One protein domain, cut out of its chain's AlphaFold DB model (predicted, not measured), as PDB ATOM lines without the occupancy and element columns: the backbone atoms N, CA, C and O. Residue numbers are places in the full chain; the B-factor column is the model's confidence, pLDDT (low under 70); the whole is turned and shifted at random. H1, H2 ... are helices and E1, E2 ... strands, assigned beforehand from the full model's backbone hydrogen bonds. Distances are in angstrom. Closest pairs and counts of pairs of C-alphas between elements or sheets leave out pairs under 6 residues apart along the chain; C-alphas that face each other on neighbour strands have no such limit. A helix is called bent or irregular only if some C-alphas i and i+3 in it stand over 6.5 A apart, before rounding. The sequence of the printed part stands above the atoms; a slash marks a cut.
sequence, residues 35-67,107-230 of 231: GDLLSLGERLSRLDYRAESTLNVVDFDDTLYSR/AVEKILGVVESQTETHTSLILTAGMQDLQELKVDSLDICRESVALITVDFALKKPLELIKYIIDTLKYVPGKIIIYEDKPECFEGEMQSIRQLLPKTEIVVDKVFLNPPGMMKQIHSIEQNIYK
ATOM      1  N   GLY A  35     208.484 165.227 213.366       68.31
ATOM      2  CA  GLY A  35     208.243 166.574 213.886       68.31
ATOM      3  C   GLY A  35     207.044 167.282 213.243       68.31
ATOM      4  O   GLY A  35     206.344 168.024 213.933       68.31
ATOM      5  N   ASP A  36     206.749 167.008 211.970       76.06
ATOM      6  CA  ASP A  36     205.627 167.633 211.261       76.06
ATOM      7  C   ASP A  36     204.287 167.104 211.786       76.06
ATOM      8  O   ASP A  36     203.373 167.883 212.056       76.06
ATOM      9  N   LEU A  37     204.184 165.791 212.016       79.25
ATOM     10  CA  LEU A  37     202.994 165.173 212.608       79.25
ATOM     11  C   LEU A  37     202.724 165.675 214.028       79.25
ATOM     12  O   LEU A  37     201.580 165.987 214.357       79.25
ATOM     13  N   LEU A  38     203.764 165.788 214.859       82.50
ATOM     14  CA  LEU A  38     203.629 166.308 216.223       82.50
ATOM     15  C   LEU A  38     203.160 167.768 216.225       82.50
ATOM     16  O   LEU A  38     202.243 168.114 216.967       82.50
ATOM     17  N   SER A  39     203.732 168.600 215.351       89.31
ATOM     18  CA  SER A  39     203.336 170.003 215.186       89.31
ATOM     19  C   SER A  39     201.875 170.144 214.740       89.31
ATOM     20  O   SER A  39     201.121 170.947 215.296       89.31
ATOM     21  N   LEU A  40     201.429 169.332 213.775       92.38
ATOM     22  CA  LEU A  40     200.029 169.320 213.341       92.38
ATOM     23  C   LEU A  40     199.093 168.849 214.460       92.38
ATOM     24  O   LEU A  40     198.062 169.482 214.689       92.38
ATOM     25  N   GLY A  41     199.465 167.793 215.185       91.94
ATOM     26  CA  GLY A  41     198.696 167.284 216.322       91.94
ATOM     27  C   GLY A  41     198.546 168.313 217.444       91.94
ATOM     28  O   GLY A  41     197.454 168.483 217.983       91.94
ATOM     29  N   GLU A  42     199.607 169.060 217.760       93.88
ATOM     30  CA  GLU A  42     199.554 170.147 218.743       93.88
ATOM     31  C   GLU A  42     198.644 171.295 218.289       93.88
ATOM     32  O   GLU A  42     197.899 171.858 219.088       93.88
ATOM     33  N   ARG A  43     198.669 171.650 217.001       96.25
ATOM     34  CA  ARG A  43     197.784 172.693 216.465       96.25
ATOM     35  C   ARG A  43     196.321 172.255 216.496       96.25
ATOM     36  O   ARG A  43     195.476 173.052 216.886       96.25
ATOM     37  N   LEU A  44     196.035 171.005 216.132       96.00
ATOM     38  CA  LEU A  44     194.685 170.434 216.167       96.00
ATOM     39  C   LEU A  44     194.138 170.310 217.591       96.00
ATOM     40  O   LEU A  44     192.962 170.582 217.806       96.00
ATOM     41  N   SER A  45     194.972 169.952 218.573       94.44
ATOM     42  CA  SER A  45     194.531 169.782 219.966       94.44
ATOM     43  C   SER A  45     194.072 171.082 220.637       94.44
ATOM     44  O   SER A  45     193.391 171.034 221.660       94.44
ATOM     45  N   ARG A  46     194.418 172.237 220.053       96.19
ATOM     46  CA  ARG A  46     193.994 173.573 220.498       96.19
ATOM     47  C   ARG A  46     192.681 174.040 219.867       96.19
ATOM     48  O   ARG A  46     192.201 175.108 220.234       96.19
ATOM     49  N   LEU A  47     192.142 173.306 218.895       97.00
ATOM     50  CA  LEU A  47     190.897 173.661 218.218       97.00
ATOM     51  C   LEU A  47     189.693 173.055 218.940       97.00
ATOM     52  O   LEU A  47     189.769 171.954 219.489       97.00
ATOM     53  N   ASP A  48     188.558 173.744 218.863       97.19
ATOM     54  CA  ASP A  48     187.292 173.209 219.355       97.19
ATOM     55  C   ASP A  48     186.868 171.985 218.537       97.19
ATOM     56  O   ASP A  48     186.950 171.977 217.306       97.19
ATOM     57  N   TYR A  49     186.361 170.956 219.215       97.38
ATOM     58  CA  TYR A  49     185.743 169.800 218.569       97.38
ATOM     59  C   TYR A  49     184.232 170.007 218.442       97.38
ATOM     60  O   TYR A  49     183.549 170.240 219.442       97.38
ATOM     61  N   ARG A  50     183.692 169.882 217.226       97.44
ATOM     62  CA  ARG A  50     182.266 170.088 216.934       97.44
ATOM     63  C   ARG A  50     181.621 168.794 216.444       97.44
ATOM     64  O   ARG A  50     181.555 168.552 215.241       97.44
ATOM     65  N   ALA A  51     181.124 167.990 217.385       95.50
ATOM     66  CA  ALA A  51     180.564 166.656 217.134       95.50
ATOM     67  C   ALA A  51     179.459 166.622 216.060       95.50
ATOM     68  O   ALA A  51     179.451 165.727 215.224       95.50
ATOM     69  N   GLU A  52     178.578 167.623 216.046       95.94
ATOM     70  CA  GLU A  52     177.449 167.694 215.105       95.94
ATOM     71  C   GLU A  52     177.829 168.282 213.736       95.94
ATOM     72  O   GLU A  52     176.982 168.406 212.856       95.94
ATOM     73  N   SER A  53     179.089 168.694 213.551       97.19
ATOM     74  CA  SER A  53     179.534 169.297 212.295       97.19
ATOM     75  C   SER A  53     180.102 168.263 211.323       97.19
ATOM     76  O   SER A  53     180.867 167.371 211.704       97.19
ATOM     77  N   THR A  54     179.752 168.432 210.051       97.56
ATOM     78  CA  THR A  54     180.205 167.619 208.925       97.56
ATOM     79  C   THR A  54     181.011 168.471 207.954       97.56
ATOM     80  O   THR A  54     180.571 169.544 207.538       97.56
ATOM     81  N   LEU A  55     182.182 167.971 207.564       97.88
ATOM     82  CA  LEU A  55     182.962 168.495 206.449       97.88
ATOM     83  C   LEU A  55     182.837 167.554 205.247       97.88
ATOM     84  O   LEU A  55     183.301 166.415 205.297       97.88
ATOM     85  N   ASN A  56     182.253 168.039 204.156       97.69
ATOM     86  CA  ASN A  56     182.251 167.348 202.873       97.69
ATOM     87  C   ASN A  56     183.490 167.757 202.077       97.69
ATOM     88  O   ASN A  56     183.713 168.936 201.824       97.69
ATOM     89  N   VAL A  57     184.288 166.785 201.663       98.12
ATOM     90  CA  VAL A  57     185.474 166.977 200.831       98.12
ATOM     91  C   VAL A  57     185.186 166.327 199.491       98.12
ATOM     92  O   VAL A  57     184.896 165.138 199.437       98.12
ATOM     93  N   VAL A  58     185.223 167.097 198.413       97.44
ATOM     94  CA  VAL A  58     184.779 166.641 197.093       97.44
ATOM     95  C   VAL A  58     185.910 166.838 196.091       97.44
ATOM     96  O   VAL A  58     186.376 167.963 195.897       97.44
ATOM     97  N   ASP A  59     186.373 165.760 195.456       97.19
ATOM     98  CA  ASP A  59     187.198 165.901 194.256       97.19
ATOM     99  C   ASP A  59     186.364 166.407 193.069       97.19
ATOM    100  O   ASP A  59     185.138 166.299 193.029       97.19
ATOM    101  N   PHE A  60     187.036 166.997 192.084       94.62
ATOM    102  CA  PHE A  60     186.375 167.569 190.927       94.62
ATOM    103  C   PHE A  60     186.227 166.574 189.767       94.62
ATOM    104  O   PHE A  60     185.111 166.263 189.346       94.62
ATOM    105  N   ASP A  61     187.347 166.102 189.219       91.25
ATOM    106  CA  ASP A  61     187.373 165.357 187.962       91.25
ATOM    107  C   ASP A  61     187.021 163.885 188.199       91.25
ATOM    108  O   ASP A  61     187.620 163.213 189.021       91.25
ATOM    109  N   ASP A  62     186.079 163.360 187.425       91.44
ATOM    110  CA  ASP A  62     185.490 162.025 187.583       91.44
ATOM    111  C   ASP A  62     184.761 161.802 188.932       91.44
ATOM    112  O   ASP A  62     184.312 160.691 189.204       91.44
ATOM    113  N   THR A  63     184.532 162.875 189.707       94.25
ATOM    114  CA  THR A  63     183.761 162.878 190.967       94.25
ATOM    115  C   THR A  63     182.570 163.842 190.909       94.25
ATOM    116  O   THR A  63     181.424 163.403 190.844       94.25
ATOM    117  N   LEU A  64     182.804 165.160 190.890       91.88
ATOM    118  CA  LEU A  64     181.751 166.163 190.673       91.88
ATOM    119  C   LEU A  64     181.383 166.277 189.185       91.88
ATOM    120  O   LEU A  64     180.263 166.661 188.838       91.88
ATOM    121  N   TYR A  65     182.325 165.928 188.305       90.19
ATOM    122  CA  TYR A  65     182.192 166.066 186.862       90.19
ATOM    123  C   TYR A  65     182.870 164.921 186.098       90.19
ATOM    124  O   TYR A  65     184.065 164.707 186.249       90.19
ATOM    125  N   SER A  66     182.165 164.233 185.196       86.94
ATOM    126  CA  SER A  66     182.750 163.142 184.393       86.94
ATOM    127  C   SER A  66     183.603 163.660 183.230       86.94
ATOM    128  O   SER A  66     183.121 164.409 182.381       86.94
ATOM    129  N   ARG A  67     184.858 163.206 183.113       87.31
ATOM    130  CA  ARG A  67     185.744 163.571 181.989       87.31
ATOM    131  C   ARG A  67     185.566 162.700 180.751       87.31
ATOM    132  O   ARG A  67     186.324 162.848 179.791       87.31
ATOM    133  N   ALA A 107     177.245 168.575 185.622       85.31
ATOM    134  CA  ALA A 107     177.718 168.193 186.944       85.31
ATOM    135  C   ALA A 107     176.798 167.141 187.562       85.31
ATOM    136  O   ALA A 107     175.627 167.012 187.201       85.31
ATOM    137  N   VAL A 108     177.345 166.375 188.497       84.50
ATOM    138  CA  VAL A 108     176.589 165.357 189.218       84.50
ATOM    139  C   VAL A 108     175.690 166.044 190.239       84.50
ATOM    140  O   VAL A 108     176.140 166.333 191.343       84.50
ATOM    141  N   GLU A 109     174.419 166.282 189.898       86.81
ATOM    142  CA  GLU A 109     173.478 167.091 190.703       86.81
ATOM    143  C   GLU A 109     173.409 166.652 192.172       86.81
ATOM    144  O   GLU A 109     173.372 167.473 193.083       86.81
ATOM    145  N   LYS A 110     173.474 165.338 192.429       86.50
ATOM    146  CA  LYS A 110     173.497 164.805 193.799       86.50
ATOM    147  C   LYS A 110     174.727 165.267 194.592       86.50
ATOM    148  O   LYS A 110     174.595 165.571 195.771       86.50
ATOM    149  N   ILE A 111     175.910 165.276 193.975       87.25
ATOM    150  CA  ILE A 111     177.162 165.698 194.627       87.25
ATOM    151  C   ILE A 111     177.222 167.227 194.673       87.25
ATOM    152  O   ILE A 111     177.608 167.786 195.694       87.25
ATOM    153  N   LEU A 112     176.761 167.910 193.624       87.31
ATOM    154  CA  LEU A 112     176.651 169.366 193.597       87.31
ATOM    155  C   LEU A 112     175.749 169.884 194.727       87.31
ATOM    156  O   LEU A 112     176.140 170.797 195.444       87.31
ATOM    157  N   GLY A 113     174.609 169.233 194.971       87.88
ATOM    158  CA  GLY A 113     173.736 169.561 196.099       87.88
ATOM    159  C   GLY A 113     174.425 169.433 197.464       87.88
ATOM    160  O   GLY A 113     174.172 170.248 198.342       87.88
ATOM    161  N   VAL A 114     175.337 168.465 197.637       87.25
ATOM    162  CA  VAL A 114     176.168 168.330 198.855       87.25
ATOM    163  C   VAL A 114     177.211 169.447 198.948       87.25
ATOM    164  O   VAL A 114     177.478 169.981 200.024       87.25
ATOM    165  N   VAL A 115     177.814 169.823 197.821       88.81
ATOM    166  CA  VAL A 115     178.763 170.941 197.763       88.81
ATOM    167  C   VAL A 115     178.074 172.249 198.172       88.81
ATOM    168  O   VAL A 115     178.625 173.011 198.963       88.81
ATOM    169  N   GLU A 116     176.849 172.483 197.707       86.94
ATOM    170  CA  GLU A 116     176.117 173.738 197.911       86.94
ATOM    171  C   GLU A 116     175.327 173.816 199.230       86.94
ATOM    172  O   GLU A 116     174.919 174.906 199.626       86.94
ATOM    173  N   SER A 117     175.140 172.707 199.957       82.44
ATOM    174  CA  SER A 117     174.339 172.653 201.192       82.44
ATOM    175  C   SER A 117     175.038 173.238 202.435       82.44
ATOM    176  O   SER A 117     175.023 172.621 203.504       82.44
ATOM    177  N   GLN A 118     175.673 174.408 202.315       80.62
ATOM    178  CA  GLN A 118     176.391 175.058 203.416       80.62
ATOM    179  C   GLN A 118     175.439 175.470 204.549       80.62
ATOM    180  O   GLN A 118     174.455 176.174 204.326       80.62
ATOM    181  N   THR A 119     175.748 175.058 205.778       84.50
ATOM    182  CA  THR A 119     175.027 175.440 207.005       84.50
ATOM    183  C   THR A 119     176.011 175.594 208.167       84.50
ATOM    184  O   THR A 119     177.186 175.262 208.035       84.50
ATOM    185  N   GLU A 120     175.550 176.035 209.343       81.25
ATOM    186  CA  GLU A 120     176.396 176.084 210.552       81.25
ATOM    187  C   GLU A 120     177.010 174.723 210.923       81.25
ATOM    188  O   GLU A 120     178.066 174.660 211.554       81.25
ATOM    189  N   THR A 121     176.355 173.627 210.528       86.62
ATOM    190  CA  THR A 121     176.784 172.252 210.804       86.62
ATOM    191  C   THR A 121     177.338 171.534 209.576       86.62
ATOM    192  O   THR A 121     177.860 170.435 209.719       86.62
ATOM    193  N   HIS A 122     177.261 172.122 208.381       90.44
ATOM    194  CA  HIS A 122     177.723 171.494 207.143       90.44
ATOM    195  C   HIS A 122     178.615 172.451 206.373       90.44
ATOM    196  O   HIS A 122     178.158 173.484 205.893       90.44
ATOM    197  N   THR A 123     179.877 172.071 206.222       95.25
ATOM    198  CA  THR A 123     180.846 172.798 205.406       95.25
ATOM    199  C   THR A 123     181.283 171.934 204.237       95.25
ATOM    200  O   THR A 123     181.443 170.725 204.406       95.25
ATOM    201  N   SER A 124     181.518 172.526 203.066       96.00
ATOM    202  CA  SER A 124     182.060 171.798 201.912       96.00
ATOM    203  C   SER A 124     183.355 172.418 201.404       96.00
ATOM    204  O   SER A 124     183.547 173.633 201.404       96.00
ATOM    205  N   LEU A 125     184.247 171.542 200.964       97.00
ATOM    206  CA  LEU A 125     185.550 171.838 200.399       97.00
ATOM    207  C   LEU A 125     185.670 171.084 199.077       97.00
ATOM    208  O   LEU A 125     185.529 169.861 199.045       97.00
ATOM    209  N   ILE A 126     186.004 171.792 198.003       97.62
ATOM    210  CA  ILE A 126     186.513 171.156 196.790       97.62
ATOM    211  C   ILE A 126     188.023 170.997 196.959       97.62
ATOM    212  O   ILE A 126     188.746 171.987 197.080       97.62
ATOM    213  N   LEU A 127     188.505 169.754 196.970       97.94
ATOM    214  CA  LEU A 127     189.922 169.427 197.136       97.94
ATOM    215  C   LEU A 127     190.389 168.568 195.965       97.94
ATOM    216  O   LEU A 127     190.159 167.358 195.917       97.94
ATOM    217  N   THR A 128     191.072 169.199 195.015       96.62
ATOM    218  CA  THR A 128     191.411 168.572 193.737       96.62
ATOM    219  C   THR A 128     192.889 168.700 193.396       96.62
ATOM    220  O   THR A 128     193.612 169.520 193.960       96.62
ATOM    221  N   ALA A 129     193.361 167.854 192.482       93.50
ATOM    222  CA  ALA A 129     194.729 167.896 191.989       93.50
ATOM    223  C   ALA A 129     194.789 168.456 190.562       93.50
ATOM    224  O   ALA A 129     193.945 168.143 189.723       93.50
ATOM    225  N   GLY A 130     195.802 169.263 190.259       91.44
ATOM    226  CA  GLY A 130     196.051 169.781 188.917       91.44
ATOM    227  C   GLY A 130     196.524 171.229 188.905       91.44
ATOM    228  O   GLY A 130     197.056 171.743 189.880       91.44
ATOM    229  N   MET A 131     196.340 171.885 187.762       89.94
ATOM    230  CA  MET A 131     196.719 173.283 187.565       89.94
ATOM    231  C   MET A 131     195.654 174.204 188.160       89.94
ATOM    232  O   MET A 131     194.502 174.132 187.734       89.94
ATOM    233  N   GLN A 132     196.050 175.074 189.093       92.06
ATOM    234  CA  GLN A 132     195.147 175.975 189.816       92.06
ATOM    235  C   GLN A 132     194.219 176.759 188.879       92.06
ATOM    236  O   GLN A 132     193.010 176.573 188.961       92.06
ATOM    237  N   ASP A 133     194.764 177.519 187.924       90.69
ATOM    238  CA  ASP A 133     193.975 178.330 186.982       90.69
ATOM    239  C   ASP A 133     192.906 177.515 186.235       90.69
ATOM    240  O   ASP A 133     191.808 177.992 185.954       90.69
ATOM    241  N   LEU A 134     193.213 176.258 185.896       90.94
ATOM    242  CA  LEU A 134     192.273 175.391 185.195       90.94
ATOM    243  C   LEU A 134     191.168 174.886 186.128       90.94
ATOM    244  O   LEU A 134     190.011 174.832 185.720       90.94
ATOM    245  N   GLN A 135     191.510 174.513 187.363       92.88
ATOM    246  CA  GLN A 135     190.525 174.087 188.361       92.88
ATOM    247  C   GLN A 135     189.626 175.252 188.784       92.88
ATOM    248  O   GLN A 135     188.428 175.064 188.994       92.88
ATOM    249  N   GLU A 136     190.173 176.468 188.825       93.38
ATOM    250  CA  GLU A 136     189.395 177.678 189.047       93.38
ATOM    251  C   GLU A 136     188.340 177.854 187.947       93.38
ATOM    252  O   GLU A 136     187.146 177.849 188.245       93.38
ATOM    253  N   LEU A 137     188.745 177.848 186.674       92.94
ATOM    254  CA  LEU A 137     187.804 177.971 185.555       92.94
ATOM    255  C   LEU A 137     186.709 176.890 185.556       92.94
ATOM    256  O   LEU A 137     185.565 177.172 185.204       92.94
ATOM    257  N   LYS A 138     187.037 175.652 185.946       92.75
ATOM    258  CA  LYS A 138     186.048 174.568 186.040       92.75
ATOM    259  C   LYS A 138     184.997 174.838 187.108       92.75
ATOM    260  O   LYS A 138     183.813 174.705 186.824       92.75
ATOM    261  N   VAL A 139     185.406 175.204 188.320       92.81
ATOM    262  CA  VAL A 139     184.453 175.481 189.404       92.81
ATOM    263  C   VAL A 139     183.597 176.708 189.069       92.81
ATOM    264  O   VAL A 139     182.392 176.674 189.300       92.81
ATOM    265  N   ASP A 140     184.177 177.735 188.441       91.31
ATOM    266  CA  ASP A 140     183.422 178.916 187.997       91.31
ATOM    267  C   ASP A 140     182.357 178.546 186.952       91.31
ATOM    268  O   ASP A 140     181.247 179.061 186.996       91.31
ATOM    269  N   SER A 141     182.640 177.592 186.056       91.75
ATOM    270  CA  SER A 141     181.665 177.107 185.060       91.75
ATOM    271  C   SER A 141     180.472 176.337 185.647       91.75
ATOM    272  O   SER A 141     179.518 176.022 184.927       91.75
ATOM    273  N   LEU A 142     180.536 176.000 186.938       90.38
ATOM    274  CA  LEU A 142     179.445 175.373 187.680       90.38
ATOM    275  C   LEU A 142     178.639 176.383 188.508       90.38
ATOM    276  O   LEU A 142     177.712 175.963 189.194       90.38
ATOM    277  N   ASP A 143     178.967 177.679 188.454       90.31
ATOM    278  CA  ASP A 143     178.354 178.742 189.266       90.31
ATOM    279  C   ASP A 143     178.450 178.490 190.786       90.31
ATOM    280  O   ASP A 143     177.601 178.922 191.566       90.31
ATOM    281  N   ILE A 144     179.487 177.772 191.230       89.38
ATOM    282  CA  ILE A 144     179.699 177.485 192.652       89.38
ATOM    283  C   ILE A 144     180.244 178.739 193.346       89.38
ATOM    284  O   ILE A 144     181.300 179.265 192.984       89.38
ATOM    285  N   CYS A 145     179.545 179.200 194.386       87.12
ATOM    286  CA  CYS A 145     179.941 180.372 195.165       87.12
ATOM    287  C   CYS A 145     181.257 180.132 195.926       87.12
ATOM    288  O   CYS A 145     181.302 179.362 196.888       87.12
ATOM    289  N   ARG A 146     182.323 180.841 195.535       84.94
ATOM    290  CA  ARG A 146     183.668 180.731 196.137       84.94
ATOM    291  C   ARG A 146     183.755 181.203 197.579       84.94
ATOM    292  O   ARG A 146     184.634 180.763 198.310       84.94
ATOM    293  N   GLU A 147     182.860 182.099 197.981       85.38
ATOM    294  CA  GLU A 147     182.778 182.573 199.364       85.38
ATOM    295  C   GLU A 147     182.195 181.499 200.289       85.38
ATOM    296  O   GLU A 147     182.493 181.474 201.479       85.38
ATOM    297  N   SER A 148     181.371 180.602 199.739       85.12
ATOM    298  CA  SER A 148     180.682 179.552 200.490       85.12
ATOM    299  C   SER A 148     181.387 178.199 200.394       85.12
ATOM    300  O   SER A 148     181.294 177.397 201.316       85.12
ATOM    301  N   VAL A 149     182.093 177.936 199.293       92.06
ATOM    302  CA  VAL A 149     182.789 176.669 199.049       92.06
ATOM    303  C   VAL A 149     184.247 176.951 198.725       92.06
ATOM    304  O   VAL A 149     184.582 177.480 197.662       92.06
ATOM    305  N   ALA A 150     185.132 176.547 199.635       94.38
ATOM    306  CA  ALA A 150     186.564 176.659 199.417       94.38
ATOM    307  C   ALA A 150     187.019 175.735 198.273       94.38
ATOM    308  O   ALA A 150     186.567 174.594 198.163       94.38
ATOM    309  N   LEU A 151     187.958 176.216 197.454       96.56
ATOM    310  CA  LEU A 151     188.718 175.396 196.509       96.56
ATOM    311  C   LEU A 151     190.168 175.324 196.980       96.56
ATOM    312  O   LEU A 151     190.843 176.347 197.071       96.56
ATOM    313  N   ILE A 152     190.661 174.111 197.196       97.50
ATOM    314  CA  ILE A 152     192.087 173.838 197.347       97.50
ATOM    315  C   ILE A 152     192.543 173.005 196.157       97.50
ATOM    316  O   ILE A 152     192.011 171.925 195.888       97.50
ATOM    317  N   THR A 153     193.564 173.508 195.465       96.69
ATOM    318  CA  THR A 153     194.237 172.784 194.389       96.69
ATOM    319  C   THR A 153     195.629 172.366 194.840       96.69
ATOM    320  O   THR A 153     196.385 173.176 195.370       96.69
ATOM    321  N   VAL A 154     195.977 171.101 194.610       94.75
ATOM    322  CA  VAL A 154     197.321 170.563 194.851       94.75
ATOM    323  C   VAL A 154     197.973 170.094 193.561       94.75
ATOM    324  O   VAL A 154     197.295 169.631 192.651       94.75
ATOM    325  N   ASP A 155     199.302 170.110 193.497       87.81
ATOM    326  CA  ASP A 155     200.007 169.623 192.299       87.81
ATOM    327  C   ASP A 155     199.773 168.121 192.050       87.81
ATOM    328  O   ASP A 155     199.699 167.666 190.910       87.81
ATOM    329  N   PHE A 156     199.646 167.334 193.128       89.38
ATOM    330  CA  PHE A 156     199.526 165.874 193.074       89.38
ATOM    331  C   PHE A 156     198.488 165.370 194.073       89.38
ATOM    332  O   PHE A 156     198.477 165.815 195.220       89.38
ATOM    333  N   ALA A 157     197.688 164.374 193.676       91.62
ATOM    334  CA  ALA A 157     196.622 163.805 194.510       91.62
ATOM    335  C   ALA A 157     197.113 163.327 195.888       91.62
ATOM    336  O   ALA A 157     196.440 163.540 196.889       91.62
ATOM    337  N   LEU A 158     198.333 162.783 195.972       91.31
ATOM    338  CA  LEU A 158     198.931 162.347 197.240       91.31
ATOM    339  C   LEU A 158     199.098 163.477 198.273       91.31
ATOM    340  O   LEU A 158     199.216 163.188 199.454       91.31
ATOM    341  N   LYS A 159     199.102 164.756 197.870       93.00
ATOM    342  CA  LYS A 159     199.176 165.895 198.803       93.00
ATOM    343  C   LYS A 159     197.832 166.223 199.467       93.00
ATOM    344  O   LYS A 159     197.830 166.932 200.473       93.00
ATOM    345  N   LYS A 160     196.706 165.725 198.938       96.69
ATOM    346  CA  LYS A 160     195.360 166.049 199.436       96.69
ATOM    347  C   LYS A 160     195.173 165.750 200.933       96.69
ATOM    348  O   LYS A 160     194.669 166.634 201.618       96.69
ATOM    349  N   PRO A 161     195.618 164.605 201.492       96.25
ATOM    350  CA  PRO A 161     195.497 164.342 202.929       96.25
ATOM    351  C   PRO A 161     196.117 165.430 203.806       96.25
ATOM    352  O   PRO A 161     195.504 165.877 204.771       96.25
ATOM    353  N   LEU A 162     197.322 165.889 203.458       94.94
ATOM    354  CA  LEU A 162     198.005 166.932 204.216       94.94
ATOM    355  C   LEU A 162     197.285 168.280 204.090       94.94
ATOM    356  O   LEU A 162     197.131 168.985 205.085       94.94
ATOM    357  N   GLU A 163     196.833 168.638 202.888       96.69
ATOM    358  CA  GLU A 163     196.089 169.885 202.679       96.69
ATOM    359  C   GLU A 163     194.705 169.875 203.333       96.69
ATOM    360  O   GLU A 163     194.269 170.913 203.820       96.69
ATOM    361  N   LEU A 164     194.048 168.717 203.452       98.06
ATOM    362  CA  LEU A 164     192.834 168.571 204.257       98.06
ATOM    363  C   LEU A 164     193.102 168.939 205.725       98.06
ATOM    364  O   LEU A 164     192.358 169.721 206.315       98.06
ATOM    365  N   ILE A 165     194.187 168.424 206.310       97.75
ATOM    366  CA  ILE A 165     194.564 168.757 207.691       97.75
ATOM    367  C   ILE A 165     194.880 170.249 207.832       97.75
ATOM    368  O   ILE A 165     194.413 170.893 208.772       97.75
ATOM    369  N   LYS A 166     195.641 170.825 206.895       96.88
ATOM    370  CA  LYS A 166     195.931 172.265 206.904       96.88
ATOM    371  C   LYS A 166     194.663 173.095 206.774       96.88
ATOM    372  O   LYS A 166     194.515 174.047 207.523       96.88
ATOM    373  N   TYR A 167     193.726 172.715 205.909       97.88
ATOM    374  CA  TYR A 167     192.440 173.394 205.781       97.88
ATOM    375  C   TYR A 167     191.671 173.416 207.103       97.88
ATOM    376  O   TYR A 167     191.185 174.470 207.514       97.88
ATOM    377  N   ILE A 168     191.611 172.280 207.806       98.12
ATOM    378  CA  ILE A 168     190.962 172.184 209.120       98.12
ATOM    379  C   ILE A 168     191.600 173.173 210.110       98.12
ATOM    380  O   ILE A 168     190.900 173.917 210.797       98.12
ATOM    381  N   ILE A 169     192.932 173.232 210.153       97.44
ATOM    382  CA  ILE A 169     193.655 174.095 211.094       97.44
ATOM    383  C   ILE A 169     193.591 175.574 210.701       97.44
ATOM    384  O   ILE A 169     193.441 176.448 211.557       97.44
ATOM    385  N   ASP A 170     193.770 175.877 209.422       96.44
ATOM    386  CA  ASP A 170     194.069 177.223 208.944       96.44
ATOM    387  C   ASP A 170     192.847 177.983 208.456       96.44
ATOM    388  O   ASP A 170     192.819 179.204 208.607       96.44
ATOM    389  N   THR A 171     191.817 177.268 208.010       95.31
ATOM    390  CA  THR A 171     190.590 177.863 207.478       95.31
ATOM    391  C   THR A 171     189.379 177.510 208.330       95.31
ATOM    392  O   THR A 171     188.673 178.411 208.770       95.31
ATOM    393  N   LEU A 172     189.157 176.222 208.617       95.25
ATOM    394  CA  LEU A 172     187.966 175.779 209.348       95.25
ATOM    395  C   LEU A 172     187.998 176.196 210.824       95.25
ATOM    396  O   LEU A 172     186.974 176.573 211.382       95.25
ATOM    397  N   LYS A 173     189.184 176.159 211.452       96.44
ATOM    398  CA  LYS A 173     189.438 176.559 212.854       96.44
ATOM    399  C   LYS A 173     188.682 175.744 213.911       96.44
ATOM    400  O   LYS A 173     188.642 176.137 215.074       96.44
ATOM    401  N   TYR A 174     188.137 174.595 213.537       97.06
ATOM    402  CA  TYR A 174     187.564 173.603 214.443       97.06
ATOM    403  C   TYR A 174     187.748 172.202 213.856       97.06
ATOM    404  O   TYR A 174     187.883 172.046 212.643       97.06
ATOM    405  N   VAL A 175     187.732 171.175 214.705       98.12
ATOM    406  CA  VAL A 175     187.760 169.770 214.275       98.12
ATOM    407  C   VAL A 175     186.324 169.269 214.082       98.12
ATOM    408  O   VAL A 175     185.559 169.274 215.055       98.12
ATOM    409  N   PRO A 176     185.927 168.839 212.867       97.88
ATOM    410  CA  PRO A 176     184.581 168.340 212.623       97.88
ATOM    411  C   PRO A 176     184.365 166.959 213.251       97.88
ATOM    412  O   PRO A 176     185.304 166.172 213.389       97.88
ATOM    413  N   GLY A 177     183.121 166.649 213.614       98.00
ATOM    414  CA  GLY A 177     182.746 165.325 214.112       98.00
ATOM    415  C   GLY A 177     182.702 164.271 213.013       98.00
ATOM    416  O   GLY A 177     183.011 163.106 213.261       98.00
ATOM    417  N   LYS A 178     182.400 164.693 211.782       98.19
ATOM    418  CA  LYS A 178     182.374 163.829 210.605       98.19
ATOM    419  C   LYS A 178     183.064 164.477 209.410       98.19
ATOM    420  O   LYS A 178     182.879 165.661 209.139       98.19
ATOM    421  N   ILE A 179     183.825 163.687 208.664       98.44
ATOM    422  CA  ILE A 179     184.367 164.053 207.355       98.44
ATOM    423  C   ILE A 179     183.853 163.037 206.340       98.44
ATOM    424  O   ILE A 179     183.996 161.834 206.553       98.44
ATOM    425  N   ILE A 180     183.270 163.509 205.241       97.81
ATOM    426  CA  ILE A 180     182.857 162.667 204.114       97.81
ATOM    427  C   ILE A 180     183.682 163.072 202.899       97.81
ATOM    428  O   ILE A 180     183.637 164.224 202.484       97.81
ATOM    429  N   ILE A 181     184.445 162.136 202.347       98.19
ATOM    430  CA  ILE A 181     185.328 162.346 201.202       98.19
ATOM    431  C   ILE A 181     184.709 161.663 199.987       98.19
ATOM    432  O   ILE A 181     184.588 160.443 199.976       98.19
ATOM    433  N   TYR A 182     184.352 162.437 198.971       97.69
ATOM    434  CA  TYR A 182     183.907 161.954 197.667       97.69
ATOM    435  C   TYR A 182     185.092 162.007 196.703       97.69
ATOM    436  O   TYR A 182     185.634 163.086 196.459       97.69
ATOM    437  N   GLU A 183     185.513 160.855 196.184       96.50
ATOM    438  CA  GLU A 183     186.745 160.737 195.396       96.50
ATOM    439  C   GLU A 183     186.657 159.559 194.413       96.50
ATOM    440  O   GLU A 183     186.190 158.483 194.776       96.50
ATOM    441  N   ASP A 184     187.120 159.721 193.173       94.50
ATOM    442  CA  ASP A 184     187.121 158.635 192.178       94.50
ATOM    443  C   ASP A 184     188.304 157.674 192.405       94.50
ATOM    444  O   ASP A 184     188.221 156.465 192.152       94.50
ATOM    445  N   LYS A 185     189.404 158.219 192.937       93.00
ATOM    446  CA  LYS A 185     190.656 157.531 193.288       93.00
ATOM    447  C   LYS A 185     191.024 157.733 194.768       93.00
ATOM    448  O   LYS A 185     191.945 158.500 195.090       93.00
ATOM    449  N   PRO A 186     190.309 157.073 195.700       94.25
ATOM    450  CA  PRO A 186     190.468 157.272 197.142       94.25
ATOM    451  C   PRO A 186     191.812 156.791 197.681       94.25
ATOM    452  O   PRO A 186     192.162 157.114 198.816       94.25
ATOM    453  N   GLU A 187     192.600 156.072 196.879       93.00
ATOM    454  CA  GLU A 187     193.882 155.499 197.279       93.00
ATOM    455  C   GLU A 187     194.855 156.578 197.795       93.00
ATOM    456  O   GLU A 187     195.719 156.297 198.626       93.00
ATOM    457  N   CYS A 188     194.687 157.833 197.352       89.69
ATOM    458  CA  CYS A 188     195.456 158.968 197.858       89.69
ATOM    459  C   CYS A 188     195.173 159.307 199.332       89.69
ATOM    460  O   CYS A 188     196.081 159.777 200.012       89.69
ATOM    461  N   PHE A 189     193.966 159.041 199.836       94.12
ATOM    462  CA  PHE A 189     193.610 159.179 201.250       94.12
ATOM    463  C   PHE A 189     193.798 157.876 202.019       94.12
ATOM    464  O   PHE A 189     194.301 157.899 203.140       94.12
ATOM    465  N   GLU A 190     193.428 156.740 201.426       91.88
ATOM    466  CA  GLU A 190     193.522 155.431 202.079       91.88
ATOM    467  C   GLU A 190     194.961 155.101 202.491       91.88
ATOM    468  O   GLU A 190     195.179 154.603 203.597       91.88
ATOM    469  N   GLY A 191     195.948 155.470 201.664       89.69
ATOM    470  CA  GLY A 191     197.368 155.306 201.981       89.69
ATOM    471  C   GLY A 191     197.841 156.078 203.222       89.69
ATOM    472  O   GLY A 191     198.832 155.691 203.831       89.69
ATOM    473  N   GLU A 192     197.121 157.127 203.630       91.56
ATOM    474  CA  GLU A 192     197.460 157.987 204.773       91.56
ATOM    475  C   GLU A 192     196.446 157.888 205.922       91.56
ATOM    476  O   GLU A 192     196.565 158.588 206.930       91.56
ATOM    477  N   MET A 193     195.434 157.024 205.799       93.06
ATOM    478  CA  MET A 193     194.280 157.009 206.700       93.06
ATOM    479  C   MET A 193     194.677 156.801 208.164       93.06
ATOM    480  O   MET A 193     194.093 157.403 209.063       93.06
ATOM    481  N   GLN A 194     195.710 155.994 208.423       91.44
ATOM    482  CA  GLN A 194     196.224 155.802 209.778       91.44
ATOM    483  C   GLN A 194     196.719 157.119 210.394       91.44
ATOM    484  O   GLN A 194     196.375 157.421 211.535       91.44
ATOM    485  N   SER A 195     197.486 157.913 209.646       92.19
ATOM    486  CA  SER A 195     197.990 159.211 210.105       92.19
ATOM    487  C   SER A 195     196.863 160.226 210.275       92.19
ATOM    488  O   SER A 195     196.829 160.933 211.280       92.19
ATOM    489  N   ILE A 196     195.891 160.250 209.356       94.62
ATOM    490  CA  ILE A 196     194.712 161.119 209.480       94.62
ATOM    491  C   ILE A 196     193.938 160.780 210.763       94.62
ATOM    492  O   ILE A 196     193.613 161.678 211.535       94.62
ATOM    493  N   ARG A 197     193.706 159.493 211.052       94.31
ATOM    494  CA  ARG A 197     193.012 159.054 212.276       94.31
ATOM    495  C   ARG A 197     193.796 159.347 213.553       94.31
ATOM    496  O   ARG A 197     193.190 159.639 214.574       94.31
ATOM    497  N   GLN A 198     195.126 159.286 213.515       92.81
ATOM    498  CA  GLN A 198     195.953 159.693 214.656       92.81
ATOM    499  C   GLN A 198     195.816 161.190 214.956       92.81
ATOM    500  O   GLN A 198     195.785 161.578 216.120       92.81
ATOM    501  N   LEU A 199     195.716 162.020 213.914       94.75
ATOM    502  CA  LEU A 199     195.525 163.465 214.043       94.75
ATOM    503  C   LEU A 199     194.086 163.839 214.427       94.75
ATOM    504  O   LEU A 199     193.879 164.809 215.153       94.75
ATOM    505  N   LEU A 200     193.099 163.066 213.968       96.19
ATOM    506  CA  LEU A 200     191.667 163.310 214.158       96.19
ATOM    507  C   LEU A 200     190.980 162.132 214.880       96.19
ATOM    508  O   LEU A 200     190.044 161.536 214.345       96.19
ATOM    509  N   PRO A 201     191.400 161.775 216.108       94.62
ATOM    510  CA  PRO A 201     190.995 160.525 216.756       94.62
ATOM    511  C   PRO A 201     189.520 160.465 217.160       94.62
ATOM    512  O   PRO A 201     189.045 159.399 217.521       94.62
ATOM    513  N   LYS A 202     188.803 161.595 217.150       95.12
ATOM    514  CA  LYS A 202     187.377 161.689 217.511       95.12
ATOM    515  C   LYS A 202     186.459 161.882 216.305       95.12
ATOM    516  O   LYS A 202     185.252 161.956 216.487       95.12
ATOM    517  N   THR A 203     187.018 161.992 215.106       97.81
ATOM    518  CA  THR A 203     186.272 162.302 213.888       97.81
ATOM    519  C   THR A 203     185.949 161.014 213.140       97.81
ATOM    520  O   THR A 203     186.849 160.234 212.832       97.81
ATOM    521  N   GLU A 204     184.677 160.794 212.810       98.06
ATOM    522  CA  GLU A 204     184.296 159.754 211.851       98.06
ATOM    523  C   GLU A 204     184.743 160.177 210.450       98.06
ATOM    524  O   GLU A 204     184.419 161.275 209.996       98.06
ATOM    525  N   ILE A 205     185.461 159.304 209.744       98.00
ATOM    526  CA  ILE A 205     185.887 159.559 208.366       98.00
ATOM    527  C   ILE A 205     185.193 158.553 207.458       98.00
ATOM    528  O   ILE A 205     185.323 157.343 207.632       98.00
ATOM    529  N   VAL A 206     184.458 159.057 206.476       97.62
ATOM    530  CA  VAL A 206     183.799 158.270 205.436       97.62
ATOM    531  C   VAL A 206     184.478 158.582 204.112       97.62
ATOM    532  O   VAL A 206     184.619 159.748 203.758       97.62
ATOM    533  N   VAL A 207     184.896 157.551 203.387       97.12
ATOM    534  CA  VAL A 207     185.429 157.678 202.030       97.12
ATOM    535  C   VAL A 207     184.459 156.994 201.077       97.12
ATOM    536  O   VAL A 207     184.301 155.776 201.107       97.12
ATOM    537  N   ASP A 208     183.800 157.800 200.256       96.00
ATOM    538  CA  ASP A 208     182.872 157.389 199.214       96.00
ATOM    539  C   ASP A 208     183.619 157.387 197.874       96.00
ATOM    540  O   ASP A 208     183.851 158.438 197.266       96.00
ATOM    541  N   LYS A 209     183.990 156.193 197.398       96.06
ATOM    542  CA  LYS A 209     184.570 156.005 196.069       96.06
ATOM    543  C   LYS A 209     183.490 156.189 195.013       96.06
ATOM    544  O   LYS A 209     182.559 155.383 194.928       96.06
ATOM    545  N   VAL A 210     183.601 157.248 194.221       93.44
ATOM    546  CA  VAL A 210     182.584 157.630 193.238       93.44
ATOM    547  C   VAL A 210     182.922 157.047 191.871       93.44
ATOM    548  O   VAL A 210     184.014 157.238 191.348       93.44
ATOM    549  N   PHE A 211     181.948 156.380 191.254       90.50
ATOM    550  CA  PHE A 211     182.034 155.959 189.861       90.50
ATOM    551  C   PHE A 211     180.954 156.673 189.060       90.50
ATOM    552  O   PHE A 211     179.759 156.519 189.331       90.50
ATOM    553  N   LEU A 212     181.359 157.451 188.058       89.06
ATOM    554  CA  LEU A 212     180.431 158.170 187.193       89.06
ATOM    555  C   LEU A 212     180.175 157.423 185.891       89.06
ATOM    556  O   LEU A 212     181.069 156.829 185.290       89.06
ATOM    557  N   ASN A 213     178.933 157.507 185.426       83.38
ATOM    558  CA  ASN A 213     178.594 157.148 184.059       83.38
ATOM    559  C   ASN A 213     179.064 158.248 183.082       83.38
ATOM    560  O   ASN A 213     179.367 159.377 183.493       83.38
ATOM    561  N   PRO A 214     179.103 157.958 181.770       77.50
ATOM    562  CA  PRO A 214     179.244 158.989 180.748       77.50
ATOM    563  C   PRO A 214     178.192 160.106 180.899       77.50
ATOM    564  O   PRO A 214     177.044 159.815 181.265       77.50
ATOM    565  N   PRO A 215     178.537 161.369 180.584       68.56
ATOM    566  CA  PRO A 215     177.570 162.461 180.518       68.56
ATOM    567  C   PRO A 215     176.376 162.112 179.613       68.56
ATOM    568  O   PRO A 215     176.526 161.433 178.599       68.56
ATOM    569  N   GLY A 216     175.174 162.562 179.989       64.44
ATOM    570  CA  GLY A 216     173.938 162.329 179.224       64.44
ATOM    571  C   GLY A 216     173.173 161.045 179.574       64.44
ATOM    572  O   GLY A 216     172.058 160.857 179.091       64.44
ATOM    573  N   MET A 217     173.705 160.182 180.446       70.12
ATOM    574  CA  MET A 217     172.917 159.093 181.033       70.12
ATOM    575  C   MET A 217     171.946 159.618 182.100       70.12
ATOM    576  O   MET A 217     172.320 160.457 182.916       70.12
ATOM    577  N   MET A 218     170.722 159.061 182.154       70.00
ATOM    578  CA  MET A 218     169.702 159.436 183.156       70.00
ATOM    579  C   MET A 218     170.215 159.347 184.601       70.00
ATOM    580  O   MET A 218     169.786 160.110 185.459       70.00
ATOM    581  N   LYS A 219     171.134 158.414 184.876       76.50
ATOM    582  CA  LYS A 219     171.793 158.271 186.174       76.50
ATOM    583  C   LYS A 219     173.269 158.631 186.019       76.50
ATOM    584  O   LYS A 219     174.019 157.859 185.430       76.50
ATOM    585  N   GLN A 220     173.693 159.773 186.558       80.00
ATOM    586  CA  GLN A 220     175.089 160.229 186.467       80.00
ATOM    587  C   GLN A 220     176.039 159.433 187.381       80.00
ATOM    588  O   GLN A 220     177.182 159.193 187.010       80.00
ATOM    589  N   ILE A 221     175.556 158.963 188.537       83.75
ATOM    590  CA  ILE A 221     176.319 158.094 189.448       83.75
ATOM    591  C   ILE A 221     176.069 156.633 189.077       83.75
ATOM    592  O   ILE A 221     174.948 156.133 189.214       83.75
ATOM    593  N   HIS A 222     177.118 155.935 188.656       81.19
ATOM    594  CA  HIS A 222     177.084 154.495 188.438       81.19
ATOM    595  C   HIS A 222     176.898 153.775 189.781       81.19
ATOM    596  O   HIS A 222     175.835 153.190 190.041       81.19
ATOM    597  N   SER A 223     177.882 153.934 190.665       84.75
ATOM    598  CA  SER A 223     177.938 153.370 192.013       84.75
ATOM    599  C   SER A 223     178.708 154.297 192.960       84.75
ATOM    600  O   SER A 223     179.437 155.191 192.529       84.75
ATOM    601  N   ILE A 224     178.503 154.078 194.259       86.75
ATOM    602  CA  ILE A 224     179.355 154.598 195.329       86.75
ATOM    603  C   ILE A 224     179.756 153.394 196.175       86.75
ATOM    604  O   ILE A 224     178.879 152.651 196.621       86.75
ATOM    605  N   GLU A 225     181.053 153.200 196.372       90.12
ATOM    606  CA  GLU A 225     181.583 152.224 197.325       90.12
ATOM    607  C   GLU A 225     182.041 152.973 198.573       90.12
ATOM    608  O   GLU A 225     182.821 153.915 198.477       90.12
ATOM    609  N   GLN A 226     181.527 152.585 199.736       91.00
ATOM    610  CA  GLN A 226     181.732 153.332 200.972       91.00
ATOM    611  C   GLN A 226     182.658 152.585 201.931       91.00
ATOM    612  O   GLN A 226     182.373 151.454 202.325       91.00
ATOM    613  N   ASN A 227     183.702 153.278 202.381       84.75
ATOM    614  CA  ASN A 227     184.601 152.849 203.447       84.75
ATOM    615  C   ASN A 227     184.410 153.756 204.671       84.75
ATOM    616  O   ASN A 227     184.617 154.967 204.596       84.75
ATOM    617  N   ILE A 228     184.006 153.176 205.808       85.56
ATOM    618  CA  ILE A 228     183.749 153.918 207.054       85.56
ATOM    619  C   ILE A 228     184.858 153.639 208.067       85.56
ATOM    620  O   ILE A 228     185.050 152.505 208.507       85.56
ATOM    621  N   TYR A 229     185.512 154.702 208.517       85.56
ATOM    622  CA  TYR A 229     186.509 154.694 209.576       85.56
ATOM    623  C   TYR A 229     185.913 155.369 210.809       85.56
ATOM    624  O   TYR A 229     185.937 156.591 210.956       85.56
ATOM    625  N   LYS A 230     185.328 154.545 211.680       78.44
ATOM    626  CA  LYS A 230     184.725 155.002 212.934       78.44
ATOM    627  C   LYS A 230     185.795 155.413 213.948       78.44
ATOM    628  O   LYS A 230     186.954 154.996 213.844       78.44
TER     629      LYS A 230
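This is residues 35 to 67 and 107 to 230 of the 231 residues of an uncharacterized protein of Candidatus Gracilibacteria bacterium (UniProt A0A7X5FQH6). A twisted six-stranded sheet makes the middle, curling round H4 on one face and bearing H2 and H3 on the other; H5 and H6 only graze it. H1 lies at one end of the long axis, the loop of the E5 and E6 hairpin at the other. The printed part has 157 residues, with six named helices and six named strands in the order H1 E1 H2 E2 H3 E3 H4 E4 H5 H6 E5 E6. The sheet is mixed, in the order E3 E2 E1 E4 E5 E6, and the class is mixed, helices and strands. The whole is compact, with a radius of gyration of the C-alphas of 15.1 A, and elongated, spanning 47 by 30 by 30 A.

Find C-alpha 35 at (208.243, 166.574, 213.886); from there H1 runs 15.3 A to residue 45. Read on to E1, residues 48 to 58, 23.3 A, which bends by 89 degrees at residue 52. Past the cut come H2, residues 109 to 116, E2, residues 122 to 129, 23.1 A, H3, residues 132 to 140, and E3, residues 150 to 154. H4, residues 157 to 172, 20.9 A, has a kink of 40 degrees near residue 166 and is irregular, but only just: C-alphas 158 and 161 are 6.9 A apart. E4, residues 174 to 183, 23.0 A, bends by 81 degrees at residue 177. Then find H5, residues 187 to 190, H6, residues 193 to 199, E5, residues 204 to 212, 25.0 A, and E6, residues 221 to 229, ending at C-alpha 229 (186.509, 154.694, 209.576).

Look first at parallel E1 and E4, with N 55 and O 178 2.9 A apart, within hydrogen-bond range, as are the next pairs. Parallel neighbours follow: E2 and E1 (N 123 and O 54, 2.9 A), E3 and E2 (N 152 and O 126, 2.9 A), E4 and E5 (N 206 and O 179, 2.8 A). E5 and E6 form an antiparallel hairpin, N 207 and O 227 at 2.9 A. E2, H3, E3 and E4, H5 H6, E5 are strand-helix-strand units, helices linking parallel neighbours; E3, H4, E4 is a split one, with E2 and E1 between its strands; each crossover is right-handed. In three layers, helices on both faces, H2 and H3 share one face and H4 is on the other. The closest C-alphas of H2 and E2 are Val 115 and Ser 124, 5.4 A; of H3 and E3, Gln 132 and Thr 153, 5.7 A; of H4 and E2, Ala 157 and Ala 129, 5.2 A. H5 touches residues 157 to 161 of H4 alone, closest at C-alphas Cys 188 and Leu 158, 4.9 A. H1, only just not on the sheet with 4 pairs of C-alphas within 10 A, touches H6 at C-alphas Gly 41 and Leu 199, 5.5 A. Every O i to N i+4 pair is within range in H1, H3 and H6, 3 of 4 in H2 and 9 of 12 in H4; H5 is too short for one.

The C-alphas of Gly 35 and Met 218, the two farthest apart, are 49.8 A apart. Residues 68 to 106 are not printed; C-alphas 67 and 107 are 10.5 A apart across the cut. Of the links printed whole, none is long. Mean pLDDT of the printed part is 91.3, under 70 at residue 35 and residues 215 to 216.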